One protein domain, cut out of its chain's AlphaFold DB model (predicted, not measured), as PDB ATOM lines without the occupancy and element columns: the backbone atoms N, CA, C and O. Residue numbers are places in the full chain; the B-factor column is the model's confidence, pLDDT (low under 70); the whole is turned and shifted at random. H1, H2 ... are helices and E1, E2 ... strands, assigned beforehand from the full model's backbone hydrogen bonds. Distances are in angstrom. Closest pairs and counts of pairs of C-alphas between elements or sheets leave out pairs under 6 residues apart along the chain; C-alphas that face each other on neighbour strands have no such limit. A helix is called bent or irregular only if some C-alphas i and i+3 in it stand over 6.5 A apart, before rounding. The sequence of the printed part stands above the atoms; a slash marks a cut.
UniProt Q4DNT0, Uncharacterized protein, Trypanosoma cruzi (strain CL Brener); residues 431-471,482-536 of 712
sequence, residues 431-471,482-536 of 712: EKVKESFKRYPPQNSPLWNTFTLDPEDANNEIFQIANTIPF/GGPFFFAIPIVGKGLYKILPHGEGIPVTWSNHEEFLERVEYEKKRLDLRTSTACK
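Overview. This is residues 431 to 471 and 482 to 536 of the 712 residues of an uncharacterized protein of Trypanosoma cruzi (strain CL Brener) (UniProt Q4DNT0). One long helix, H5, makes the longest axis, and the short helices H3 and H4 pack on its residues 517 to 531. Across from H5 is a small hairpin of two strands, E1 and E2, with H2 near E2 and with H3 and H4 near E1; H1 is near the first part of H5. The printed part has 96 residues, with five named helices and two named strands in the order H1 H2 H3 H4 E1 E2 H5; the sheet E1 - E2 is antiparallel and the class is mostly helix. The whole is compact, with a radius of gyration of the C-alphas of 13.1 A, and spans 39 by 29 by 26 A.

Arrangement. H1, residues 431 to 439, and H5, residues 513 to 536, are close but not clearly touching; their closest C-alphas, of Val 433 and Glu 515, are 6.6 A apart. H2, residues 442 to 448, is irregular, with C-alphas 443 and 446 7.3 A apart. H2 and H5 only just touch, with 3 pairs of C-alphas within 8 A, the closest those of Pro 442 and Arg 519 at 5.8 A, and stand about perpendicular at 86 degrees. H3, residues 455 to 459, touches residues 524 to 531 of H5; the closest C-alphas are those of Pro 455 and Leu 527, 5.0 A apart. H4, residues 461 to 468, touches residues 517 to 524 of H5, closest at the C-alphas of Ala 466 and Leu 517, 6.1 A, with a steep tilt of 69.7 degrees, only just short of about perpendicular, opposite ways. H5 is the hub, touching three helices. E1, residues 488 to 491, and E2, residues 495 to 498, form a hairpin; N 489 and O 497 are within hydrogen-bond range at 2.7 A, as are N 495 and O 491 at 3.0 A. The closest C-alphas of H2 and E2, those of Trp 448 and Lys 498, are 6.5 A apart. Every O i to N i+4 pair is within hydrogen-bond range in H1 and H5; the counts are 3 of 4 in H4, 0 of 3 in H2 and 0 of 1 in H3, where O i to N i+3 pairs are within range in 3 of 4 for H2 and 2 of 2 for H3.

Along the chain. H1 begins at C-alpha 431 (105.092, 71.407, 128.362) and is 12.3 A long. H2 and H4 are each 10.8 A long, and H3 is 8.3 A. E1 begins at C-alpha 488 (105.814, 48.578, 125.837) and is 9.4 A long; E2 is 9.8 A. H5 is 34.4 A long and ends at C-alpha 536 (75.984, 45.744, 120.594).

Size, cuts and confidence. The two C-alphas farthest apart, those of Ser 511 and Lys 536, are 40.0 A apart. Residues 472 to 481 are not printed, and C-alphas 471 and 482 are 16.8 A apart across the cut. The link E2 to H5, residues 499 to 512, is long. The mean pLDDT of the printed part is 78.3; residues 431 to 434, 465 to 471, 482 to 484, 510 and 532 to 536 are under 70.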
ATOM      1  N   GLU A 431     104.965  71.115 129.791       63.25
ATOM      2  CA  GLU A 431     105.092  71.407 128.362       63.25
ATOM      3  C   GLU A 431     105.767  70.264 127.595       63.25
ATOM      4  O   GLU A 431     105.329  69.956 126.487       63.25
ATOM      5  N   LYS A 432     106.753  69.576 128.195       60.81
ATOM      6  CA  LYS A 432     107.432  68.436 127.553       60.81
ATOM      7  C   LYS A 432     106.492  67.252 127.337       60.81
ATOM      8  O   LYS A 432     106.509  66.652 126.266       60.81
ATOM      9  N   VAL A 433     105.630  66.959 128.314       61.63
ATOM     10  CA  VAL A 433     104.608  65.904 128.185       61.63
ATOM     11  C   VAL A 433     103.674  66.232 127.013       61.63
ATOM     12  O   VAL A 433     103.487  65.415 126.114       61.63
ATOM     13  N   LYS A 434     103.180  67.477 126.931       69.65
ATOM     14  CA  LYS A 434     102.343  67.935 125.804       69.65
ATOM     15  C   LYS A 434     103.048  67.837 124.450       69.65
ATOM     16  O   LYS A 434     102.390  67.574 123.445       69.65
ATOM     17  N   GLU A 435     104.351  68.084 124.395       73.22
ATOM     18  CA  GLU A 435     105.128  67.961 123.164       73.22
ATOM     19  C   GLU A 435     105.261  66.500 122.716       73.22
ATOM     20  O   GLU A 435     105.064  66.213 121.534       73.22
ATOM     21  N   SER A 436     105.476  65.565 123.650       76.72
ATOM     22  CA  SER A 436     105.500  64.127 123.348       76.72
ATOM     23  C   SER A 436     104.165  63.634 122.785       76.72
ATOM     24  O   SER A 436     104.137  62.985 121.740       76.72
ATOM     25  N   PHE A 437     103.034  64.024 123.387       77.64
ATOM     26  CA  PHE A 437     101.702  63.676 122.868       77.64
ATOM     27  C   PHE A 437     101.424  64.250 121.475       77.64
ATOM     28  O   PHE A 437     100.765  63.602 120.663       77.64
ATOM     29  N   LYS A 438     101.938  65.448 121.171       76.71
ATOM     30  CA  LYS A 438     101.835  66.031 119.825       76.71
ATOM     31  C   LYS A 438     102.698  65.289 118.811       76.71
ATOM     32  O   LYS A 438     102.276  65.109 117.674       76.71
ATOM     33  N   ARG A 439     103.908  64.893 119.210       80.19
ATOM     34  CA  ARG A 439     104.881  64.235 118.335       80.19
ATOM     35  C   ARG A 439     104.535  62.768 118.084       80.19
ATOM     36  O   ARG A 439     104.710  62.290 116.968       80.19
ATOM     37  N   TYR A 440     104.009  62.084 119.098       85.32
ATOM     38  CA  TYR A 440     103.654  60.667 119.069       85.32
ATOM     39  C   TYR A 440     102.257  60.440 119.663       85.32
ATOM     40  O   TYR A 440     102.142  59.958 120.794       85.32
ATOM     41  N   PRO A 441     101.183  60.772 118.926       86.03
ATOM     42  CA  PRO A 441      99.814  60.570 119.389       86.03
ATOM     43  C   PRO A 441      99.547  59.102 119.780       86.03
ATOM     44  O   PRO A 441      99.922  58.213 119.014       86.03
ATOM     45  N   PRO A 442      98.868  58.808 120.907       87.52
ATOM     46  CA  PRO A 442      98.611  57.434 121.366       87.52
ATOM     47  C   PRO A 442      97.868  56.565 120.346       87.52
ATOM     48  O   PRO A 442      98.116  55.368 120.240       87.52
ATOM     49  N   GLN A 443      97.014  57.185 119.529       87.64
ATOM     50  CA  GLN A 443      96.283  56.535 118.437       87.64
ATOM     51  C   GLN A 443      97.185  55.904 117.363       87.64
ATOM     52  O   GLN A 443      96.728  55.040 116.621       87.64
ATOM     53  N   ASN A 444      98.458  56.305 117.302       88.62
ATOM     54  CA  ASN A 444      99.434  55.783 116.351       88.62
ATOM     55  C   ASN A 444     100.173  54.545 116.877       88.62
ATOM     56  O   ASN A 444     100.936  53.957 116.118       88.62
ATOM     57  N   SER A 445      99.941  54.111 118.123       86.62
ATOM     58  CA  SER A 445     100.602  52.927 118.698       86.62
ATOM     59  C   SER A 445     100.516  51.676 117.807       86.62
ATOM     60  O   SER A 445     101.539  51.018 117.626       86.62
ATOM     61  N   PRO A 446      99.383  51.361 117.142       82.69
ATOM     62  CA  PRO A 446      99.320  50.239 116.201       82.69
ATOM     63  C   PRO A 446     100.328  50.306 115.048       82.69
ATOM     64  O   PRO A 446     100.756  49.263 114.575       82.69
ATOM     65  N   LEU A 447     100.733  51.505 114.615       79.92
ATOM     66  CA  LEU A 447     101.653  51.694 113.487       79.92
ATOM     67  C   LEU A 447     103.094  51.281 113.818       79.92
ATOM     68  O   LEU A 447     103.907  51.115 112.915       79.92
ATOM     69  N   TRP A 448     103.430  51.138 115.103       79.67
ATOM     70  CA  TRP A 448     104.779  50.780 115.561       79.67
ATOM     71  C   TRP A 448     104.908  49.306 115.951       79.67
ATOM     72  O   TRP A 448     105.959  48.894 116.444       79.67
ATOM     73  N   ASN A 449     103.845  48.521 115.757       88.47
ATOM     74  CA  ASN A 449     103.746  47.142 116.214       88.47
ATOM     75  C   ASN A 449     103.430  46.186 115.072       88.47
ATOM     76  O   ASN A 449     102.705  46.517 114.141       88.47
ATOM     77  N   THR A 450     103.950  44.966 115.181       79.16
ATOM     78  CA  THR A 450     103.685  43.872 114.235       79.16
ATOM     79  C   THR A 450     102.347  43.174 114.490       79.16
ATOM     80  O   THR A 450     101.911  42.373 113.670       79.16
ATOM     81  N   PHE A 451     101.691  43.469 115.613       82.25
ATOM     82  CA  PHE A 451     100.376  42.955 115.982       82.25
ATOM     83  C   PHE A 451      99.540  44.052 116.654       82.25
ATOM     84  O   PHE A 451     100.075  45.034 117.177       82.25
ATOM     85  N   THR A 452      98.218  43.888 116.657       85.20
ATOM     86  CA  THR A 452      97.294  44.768 117.384       85.20
ATOM     87  C   THR A 452      96.799  44.103 118.657       85.20
ATOM     88  O   THR A 452      96.655  42.886 118.696       85.20
ATOM     89  N   LEU A 453      96.498  44.905 119.679       87.96
ATOM     90  CA  LEU A 453      95.826  44.411 120.876       87.96
ATOM     91  C   LEU A 453      94.357  44.076 120.574       87.96
ATOM     92  O   LEU A 453      93.641  44.877 119.956       87.96
ATOM     93  N   ASP A 454      93.926  42.918 121.054       87.82
ATOM     94  CA  ASP A 454      92.563  42.404 120.981       87.82
ATOM     95  C   ASP A 454      91.805  42.675 122.289       87.82
ATOM     96  O   ASP A 454      92.429  42.899 123.326       87.82
ATOM     97  N   PRO A 455      90.458  42.654 122.296       85.77
ATOM     98  CA  PRO A 455      89.687  42.947 123.507       85.77
ATOM     99  C   PRO A 455      90.011  42.025 124.694       85.77
ATOM    100  O   PRO A 455      89.899  42.443 125.842       85.77
ATOM    101  N   GLU A 456      90.452  40.793 124.431       85.74
ATOM    102  CA  GLU A 456      90.886  39.831 125.453       85.74
ATOM    103  C   GLU A 456      92.192  40.254 126.147       85.74
ATOM    104  O   GLU A 456      92.386  39.963 127.330       85.74
ATOM    105  N   ASP A 457      93.049  41.007 125.446       87.79
ATOM    106  CA  ASP A 457      94.317  41.517 125.977       87.79
ATOM    107  C   ASP A 457      94.092  42.590 127.057       87.79
ATOM    108  O   ASP A 457      94.997  42.869 127.841       87.79
ATOM    109  N   ALA A 458      92.880  43.154 127.167       84.69
ATOM    110  CA  ALA A 458      92.516  44.093 128.232       84.69
ATOM    111  C   ALA A 458      92.603  43.469 129.641       84.69
ATOM    112  O   ALA A 458      92.693  44.192 130.633       84.69
ATOM    113  N   ASN A 459      92.624  42.133 129.731       82.31
ATOM    114  CA  ASN A 459      92.819  41.396 130.981       82.31
ATOM    115  C   ASN A 459      94.287  41.334 131.434       82.31
ATOM    116  O   ASN A 459      94.557  40.822 132.522       82.31
ATOM    117  N   ASN A 460      95.230  41.834 130.627       83.12
ATOM    118  CA  ASN A 460      96.646  41.868 130.976       83.12
ATOM    119  C   ASN A 460      96.875  42.635 132.290       83.12
ATOM    120  O   ASN A 460      96.267  43.682 132.531       83.12
ATOM    121  N   GLU A 461      97.786  42.125 133.121       79.14
ATOM    122  CA  GLU A 461      98.110  42.686 134.436       79.14
ATOM    123  C   GLU A 461      98.439  44.183 134.372       79.14
ATOM    124  O   GLU A 461      98.039  44.936 135.258       79.14
ATOM    125  N   ILE A 462      99.067  44.657 133.288       82.27
ATOM    126  CA  ILE A 462      99.438  46.070 133.139       82.27
ATOM    127  C   ILE A 462      98.224  47.010 133.207       82.27
ATOM    128  O   ILE A 462      98.303  48.092 133.790       82.27
ATOM    129  N   PHE A 463      97.076  46.585 132.666       83.21
ATOM    130  CA  PHE A 463      95.841  47.370 132.661       83.21
ATOM    131  C   PHE A 463      95.139  47.361 134.024       83.21
ATOM    132  O   PHE A 463      94.297  48.226 134.287       83.21
ATOM    133  N   GLN A 464      95.467  46.400 134.892       76.15
ATOM    134  CA  GLN A 464      95.025  46.361 136.288       76.15
ATOM    135  C   GLN A 464      95.946  47.210 137.174       76.15
ATOM    136  O   GLN A 464      95.468  47.974 138.015       76.15
ATOM    137  N   ILE A 465      97.260  47.148 136.931       68.45
ATOM    138  CA  ILE A 465      98.270  47.941 137.640       68.45
ATOM    139  C   ILE A 465      98.043  49.438 137.399       68.45
ATOM    140  O   ILE A 465      97.999  50.211 138.351       68.45
ATOM    141  N   ALA A 466      97.764  49.849 136.157       66.05
ATOM    142  CA  ALA A 466      97.473  51.249 135.836       66.05
ATOM    143  C   ALA A 466      96.279  51.835 136.622       66.05
ATOM    144  O   ALA A 466      96.259  53.030 136.897       66.05
ATOM    145  N   ASN A 467      95.310  51.007 137.035       62.07
ATOM    146  CA  ASN A 467      94.173  51.441 137.858       62.07
ATOM    147  C   ASN A 467      94.501  51.536 139.358       62.07
ATOM    148  O   ASN A 467      93.766  52.189 140.098       62.07
ATOM    149  N   THR A 468      95.532  50.829 139.824       58.15
ATOM    150  CA  THR A 468      95.878  50.741 141.251       58.15
ATOM    151  C   THR A 468      96.955  51.729 141.668       58.15
ATOM    152  O   THR A 468      97.129  51.915 142.866       58.15
ATOM    153  N   ILE A 469      97.631  52.393 140.724       59.25
ATOM    154  CA  ILE A 469      98.608  53.448 141.012       59.25
ATOM    155  C   ILE A 469      97.844  54.725 141.425       59.25
ATOM    156  O   ILE A 469      97.229  55.369 140.572       59.25
ATOM    157  N   PRO A 470      97.815  55.111 142.718       47.92
ATOM    158  CA  PRO A 470      97.192  56.355 143.142       47.92
ATOM    159  C   PRO A 470      97.907  57.553 142.509       47.92
ATOM    160  O   PRO A 470      99.121  57.690 142.614       47.92
ATOM    161  N   PHE A 471      97.135  58.494 141.961       51.24
ATOM    162  CA  PHE A 471      97.593  59.795 141.439       51.24
ATOM    163  C   PHE A 471      98.190  60.741 142.514       51.24
ATOM    164  O   PHE A 471      98.302  61.951 142.313       51.24
ATOM    165  N   GLY A 482     106.893  47.220 141.368       42.21
ATOM    166  CA  GLY A 482     106.868  45.767 141.119       42.21
ATOM    167  C   GLY A 482     107.734  45.239 139.956       42.21
ATOM    168  O   GLY A 482     107.745  44.036 139.713       42.21
ATOM    169  N   GLY A 483     108.494  46.087 139.260       55.42
ATOM    170  CA  GLY A 483     109.375  45.693 138.161       55.42
ATOM    171  C   GLY A 483     109.648  46.841 137.183       55.42
ATOM    172  O   GLY A 483     108.976  47.870 137.229       55.42
ATOM    173  N   PRO A 484     110.662  46.707 136.308       65.48
ATOM    174  CA  PRO A 484     110.978  47.725 135.316       65.48
ATOM    175  C   PRO A 484     109.914  47.716 134.213       65.48
ATOM    176  O   PRO A 484     109.948  46.877 133.313       65.48
ATOM    177  N   PHE A 485     108.959  48.642 134.278       78.25
ATOM    178  CA  PHE A 485     108.093  48.916 133.137       78.25
ATOM    179  C   PHE A 485     108.869  49.671 132.061       78.25
ATOM    180  O   PHE A 485     109.733  50.501 132.350       78.25
ATOM    181  N   PHE A 486     108.509  49.404 130.816       85.89
ATOM    182  CA  PHE A 486     108.962  50.137 129.642       85.89
ATOM    183  C   PHE A 486     107.735  50.707 128.934       85.89
ATOM    184  O   PHE A 486     106.613  50.290 129.220       85.89
ATOM    185  N   PHE A 487     107.915  51.605 127.967       90.59
ATOM    186  CA  PHE A 487     106.833  52.065 127.083       90.59
ATOM    187  C   PHE A 487     106.410  50.980 126.067       90.59
ATOM    188  O   PHE A 487     106.157  51.244 124.889       90.59
ATOM    189  N   ALA A 488     106.314  49.739 126.538       88.93
ATOM    190  CA  ALA A 488     105.814  48.578 125.837       88.93
ATOM    191  C   ALA A 488     105.040  47.674 126.809       88.93
ATOM    192  O   ALA A 488     105.422  47.498 127.965       88.93
ATOM    193  N   ILE A 489     103.952  47.088 126.320       87.64
ATOM    194  CA  ILE A 489     103.077  46.177 127.043       87.64
ATOM    195  C   ILE A 489     103.445  44.741 126.645       87.64
ATOM    196  O   ILE A 489     103.282  44.379 125.478       87.64
ATOM    197  N   PRO A 490     103.944  43.904 127.566       85.20
ATOM    198  CA  PRO A 490     104.189  42.499 127.273       85.20
ATOM    199  C   PRO A 490     102.861  41.734 127.205       85.20
ATOM    200  O   PRO A 490     102.118  41.678 128.184       85.20
ATOM    201  N   ILE A 491     102.570  41.119 126.061       85.01
ATOM    202  CA  ILE A 491     101.397  40.272 125.838       85.01
ATOM    203  C   ILE A 491     101.845  38.818 125.690       85.01
ATOM    204  O   ILE A 491     102.623  38.474 124.794       85.01
ATOM    205  N   VAL A 492     101.334  37.956 126.570       77.24
ATOM    206  CA  VAL A 492     101.625  36.517 126.563       77.24
ATOM    207  C   VAL A 492     101.234  35.923 125.207       77.24
ATOM    208  O   VAL A 492     100.110  36.092 124.748       77.24
ATOM    209  N   GLY A 493     102.184  35.258 124.544       78.77
ATOM    210  CA  GLY A 493     101.984  34.615 123.240       78.77
ATOM    211  C   GLY A 493     102.064  35.533 122.010       78.77
ATOM    212  O   GLY A 493     102.222  35.009 120.912       78.77
ATOM    213  N   LYS A 494     102.012  36.867 122.159       79.67
ATOM    214  CA  LYS A 494     102.090  37.820 121.024       79.67
ATOM    215  C   LYS A 494     103.386  38.636 120.982       79.67
ATOM    216  O   LYS A 494     103.838  39.009 119.903       79.67
ATOM    217  N   GLY A 495     104.010  38.891 122.135       83.61
ATOM    218  CA  GLY A 495     105.259  39.657 122.241       83.61
ATOM    219  C   GLY A 495     105.083  41.015 122.925       83.61
ATOM    220  O   GLY A 495     104.227  41.176 123.790       83.61
ATOM    221  N   LEU A 496     105.926  41.993 122.581       86.87
ATOM    222  CA  LEU A 496     105.941  43.334 123.190       86.87
ATOM    223  C   LEU A 496     105.193  44.346 122.316       86.87
ATOM    224  O   LEU A 496     105.625  44.629 121.200       86.87
ATOM    225  N   TYR A 497     104.112  44.921 122.845       88.79
ATOM    226  CA  TYR A 497     103.318  45.957 122.187       88.79
ATOM    227  C   TYR A 497     103.772  47.363 122.604       88.79
ATOM    228  O   TYR A 497     103.515  47.818 123.713       88.79
ATOM    229  N   LYS A 498     104.454  48.072 121.715       91.04
ATOM    230  CA  LYS A 498     105.038  49.400 121.912       91.04
ATOM    231  C   LYS A 498     103.966  50.496 121.921       91.04
ATOM    232  O   LYS A 498     103.220  50.640 120.958       91.04
ATOM    233  N   ILE A 499     103.937  51.331 122.957       91.19
ATOM    234  CA  ILE A 499     103.051  52.518 123.040       91.19
ATOM    235  C   ILE A 499     103.769  53.832 122.666       91.19
ATOM    236  O   ILE A 499     103.173  54.913 122.666       91.19
ATOM    237  N   LEU A 500     105.059  53.726 122.329       89.14
ATOM    238  CA  LEU A 500     105.915  54.742 121.714       89.14
ATOM    239  C   LEU A 500     106.839  54.076 120.681       89.14
ATOM    240  O   LEU A 500     107.139  52.887 120.823       89.14
ATOM    241  N   PRO A 501     107.366  54.814 119.688       79.73
ATOM    242  CA  PRO A 501     108.451  54.307 118.854       79.73
ATOM    243  C   PRO A 501     109.635  53.899 119.733       79.73
ATOM    244  O   PRO A 501     110.097  54.693 120.551       79.73
ATOM    245  N   HIS A 502     110.110  52.666 119.563       80.77
ATOM    246  CA  HIS A 502     111.183  52.082 120.383       80.77
ATOM    247  C   HIS A 502     110.872  52.028 121.888       80.77
ATOM    248  O   HIS A 502     111.782  52.063 122.716       80.77
ATOM    249  N   GLY A 503     109.589  51.953 122.257       83.23
ATOM    250  CA  GLY A 503     109.149  51.958 123.649       83.23
ATOM    251  C   GLY A 503     109.746  50.842 124.518       83.23
ATOM    252  O   GLY A 503     109.865  51.026 125.723       83.23
ATOM    253  N   GLU A 504     110.207  49.740 123.922       79.53
ATOM    254  CA  GLU A 504     110.965  48.666 124.580       79.53
ATOM    255  C   GLU A 504     112.296  49.123 125.194       79.53
ATOM    256  O   GLU A 504     112.791  48.488 126.119       79.53
ATOM    257  N   GLY A 505     112.873  50.217 124.688       78.91
ATOM    258  CA  GLY A 505     114.119  50.800 125.184       78.91
ATOM    259  C   GLY A 505     113.915  51.993 126.118       78.91
ATOM    260  O   GLY A 505     114.894  52.548 126.607       78.91
ATOM    261  N   ILE A 506     112.666  52.413 126.361       77.67
ATOM    262  CA  ILE A 506     112.351  53.592 127.175       77.67
ATOM    263  C   ILE A 506     111.794  53.119 128.520       77.67
ATOM    264  O   ILE A 506     110.633  52.704 128.574       77.67
ATOM    265  N   PRO A 507     112.576  53.162 129.612       78.49
ATOM    266  CA  PRO A 507     112.077  52.787 130.926       78.49
ATOM    267  C   PRO A 507     111.054  53.807 131.434       78.49
ATOM    268  O   PRO A 507     111.165  55.021 131.210       78.49
ATOM    269  N   VAL A 508     110.059  53.306 132.161       76.18
ATOM    270  CA  VAL A 508     109.134  54.140 132.924       76.18
ATOM    271  C   VAL A 508     109.860  54.622 134.176       76.18
ATOM    272  O   VAL A 508     110.385  53.853 134.978       76.18
ATOM    273  N   THR A 509     109.915  55.934 134.313       74.64
ATOM    274  CA  THR A 509     110.608  56.689 135.350       74.64
ATOM    275  C   THR A 509     109.629  57.673 135.972       74.64
ATOM    276  O   THR A 509     108.586  57.985 135.397       74.64
ATOM    277  N   TRP A 510     109.988  58.257 137.112       69.17
ATOM    278  CA  TRP A 510     109.163  59.298 137.724       69.17
ATOM    279  C   TRP A 510     108.895  60.483 136.781       69.17
ATOM    280  O   TRP A 510     107.812  61.055 136.792       69.17
ATOM    281  N   SER A 511     109.839  60.816 135.901       70.74
ATOM    282  CA  SER A 511     109.678  61.899 134.925       70.74
ATOM    283  C   SER A 511     108.649  61.627 133.825       70.74
ATOM    284  O   SER A 511     108.136  62.578 133.246       70.74
ATOM    285  N   ASN A 512     108.354  60.369 133.500       80.00
ATOM    286  CA  ASN A 512     107.505  60.025 132.353       80.00
ATOM    287  C   ASN A 512     106.353  59.061 132.702       80.00
ATOM    288  O   ASN A 512     105.593  58.683 131.814       80.00
ATOM    289  N   HIS A 513     106.178  58.692 133.975       79.47
ATOM    290  CA  HIS A 513     105.122  57.767 134.390       79.47
ATOM    291  C   HIS A 513     103.705  58.288 134.108       79.47
ATOM    292  O   HIS A 513     102.855  57.501 133.706       79.47
ATOM    293  N   GLU A 514     103.448  59.595 134.252       81.95
ATOM    294  CA  GLU A 514     102.145  60.189 133.908       81.95
ATOM    295  C   GLU A 514     101.814  59.961 132.420       81.95
ATOM    296  O   GLU A 514     100.711  59.536 132.087       81.95
ATOM    297  N   GLU A 515     102.797  60.148 131.528       86.40
ATOM    298  CA  GLU A 515     102.635  59.879 130.093       86.40
ATOM    299  C   GLU A 515     102.406  58.386 129.819       86.40
ATOM    300  O   GLU A 515     101.556  58.024 129.004       86.40
ATOM    301  N   PHE A 516     103.159  57.515 130.494       87.73
ATOM    302  CA  PHE A 516     102.983  56.069 130.388       87.73
ATOM    303  C   PHE A 516     101.555  55.656 130.769       87.73
ATOM    304  O   PHE A 516     100.893  54.961 129.997       87.73
ATOM    305  N   LEU A 517     101.058  56.128 131.916       85.40
ATOM    306  CA  LEU A 517      99.711  55.829 132.402       85.40
ATOM    307  C   LEU A 517      98.635  56.331 131.442       85.40
ATOM    308  O   LEU A 517      97.724  55.578 131.111       85.40
ATOM    309  N   GLU A 518      98.762  57.556 130.934       85.51
ATOM    310  CA  GLU A 518      97.794  58.130 129.995       85.51
ATOM    311  C   GLU A 518      97.754  57.355 128.661       85.51
ATOM    312  O   GLU A 518      96.679  57.124 128.099       85.51
ATOM    313  N   ARG A 519      98.900  56.860 128.171       91.26
ATOM    314  CA  ARG A 519      98.966  55.987 126.983       91.26
ATOM    315  C   ARG A 519      98.357  54.605 127.233       91.26
ATOM    316  O   ARG A 519      97.625  54.103 126.379       91.26
ATOM    317  N   VAL A 520      98.619  53.997 128.390       88.74
ATOM    318  CA  VAL A 520      98.015  52.711 128.778       88.74
ATOM    319  C   VAL A 520      96.500  52.856 128.956       88.74
ATOM    320  O   VAL A 520      95.740  52.004 128.493       88.74
ATOM    321  N   GLU A 521      96.036  53.954 129.556       87.48
ATOM    322  CA  GLU A 521      94.611  54.255 129.714       87.48
ATOM    323  C   GLU A 521      93.924  54.469 128.358       87.48
ATOM    324  O   GLU A 521      92.803  53.997 128.150       87.48
ATOM    325  N   TYR A 522      94.596  55.134 127.411       90.15
ATOM    326  CA  TYR A 522      94.104  55.269 126.040       90.15
ATOM    327  C   TYR A 522      93.901  53.901 125.372       90.15
ATOM    328  O   TYR A 522      92.831  53.637 124.820       90.15
ATOM    329  N   GLU A 523      94.899  53.016 125.451       90.75
ATOM    330  CA  GLU A 523      94.818  51.665 124.887       90.75
ATOM    331  C   GLU A 523      93.705  50.842 125.544       90.75
ATOM    332  O   GLU A 523      92.898  50.233 124.842       90.75
ATOM    333  N   LYS A 524      93.567  50.914 126.871       88.07
ATOM    334  CA  LYS A 524      92.478  50.255 127.603       88.07
ATOM    335  C   LYS A 524      91.102  50.730 127.140       88.07
ATOM    336  O   LYS A 524      90.268  49.913 126.769       88.07
ATOM    337  N   LYS A 525      90.882  52.049 127.067       88.42
ATOM    338  CA  LYS A 525      89.622  52.627 126.562       88.42
ATOM    339  C   LYS A 525      89.331  52.185 125.130       88.42
ATOM    340  O   LYS A 525      88.179  51.908 124.798       88.42
ATOM    341  N   ARG A 526      90.358  52.103 124.275       89.12
ATOM    342  CA  ARG A 526      90.217  51.611 122.897       89.12
ATOM    343  C   ARG A 526      89.768  50.148 122.864       89.12
ATOM    344  O   ARG A 526      88.920  49.802 122.040       89.12
ATOM    345  N   LEU A 527      90.321  49.307 123.739       88.65
ATOM    346  CA  LEU A 527      89.942  47.899 123.867       88.65
ATOM    347  C   LEU A 527      88.521  47.741 124.424       88.65
ATOM    348  O   LEU A 527      87.715  47.058 123.798       88.65
ATOM    349  N   ASP A 528      88.178  48.455 125.500       85.88
ATOM    350  CA  ASP A 528      86.849  48.427 126.131       85.88
ATOM    351  C   ASP A 528      85.730  48.866 125.168       85.88
ATOM    352  O   ASP A 528      84.636  48.290 125.128       85.88
ATOM    353  N   LEU A 529      86.003  49.878 124.334       84.85
ATOM    354  CA  LEU A 529      85.083  50.311 123.282       84.85
ATOM    355  C   LEU A 529      84.836  49.196 122.260       84.85
ATOM    356  O   LEU A 529      83.697  49.023 121.818       84.85
ATOM    357  N   ARG A 530      85.852  48.400 121.904       77.92
ATOM    358  CA  ARG A 530      85.679  47.268 120.980       77.92
ATOM    359  C   ARG A 530      84.835  46.153 121.593       77.92
ATOM    360  O   ARG A 530      83.958  45.643 120.898       77.92
ATOM    361  N   THR A 531      85.004  45.840 122.877       76.21
ATOM    362  CA  THR A 531      84.156  44.867 123.596       76.21
ATOM    363  C   THR A 531      82.700  45.326 123.648       76.21
ATOM    364  O   THR A 531      81.786  44.547 123.376       76.21
ATOM    365  N   SER A 532      82.463  46.615 123.920       68.00
ATOM    366  CA  SER A 532      81.106  47.175 123.976       68.00
ATOM    367  C   SER A 532      80.428  47.207 122.597       68.00
ATOM    368  O   SER A 532      79.230  46.944 122.478       68.00
ATOM    369  N   THR A 533      81.192  47.478 121.532       59.27
ATOM    370  CA  THR A 533      80.666  47.503 120.156       59.27
ATOM    371  C   THR A 533      80.384  46.094 119.629       59.27
ATOM    372  O   THR A 533      79.350  45.885 118.994       59.27
ATOM    373  N   ALA A 534      81.237  45.114 119.951       54.42
ATOM    374  CA  ALA A 534      81.000  43.708 119.623       54.42
ATOM    375  C   ALA A 534      79.731  43.170 120.313       54.42
ATOM    376  O   ALA A 534      78.918  42.508 119.673       54.42
ATOM    377  N   CYS A 535      79.494  43.547 121.577       44.42
ATOM    378  CA  CYS A 535      78.289  43.154 122.313       44.42
ATOM    379  C   CYS A 535      77.009  43.828 121.767       44.42
ATOM    380  O   CYS A 535      75.938  43.216 121.729       44.42
ATOM    381  N   LYS A 536      77.110  45.067 121.261       43.45
ATOM    382  CA  LYS A 536      75.984  45.744 120.594       43.45
ATOM    383  C   LYS A 536      75.676  45.159 119.219       43.45
ATOM    384  O   LYS A 536      74.504  44.988 118.911       43.45
TER     385      LYS A 536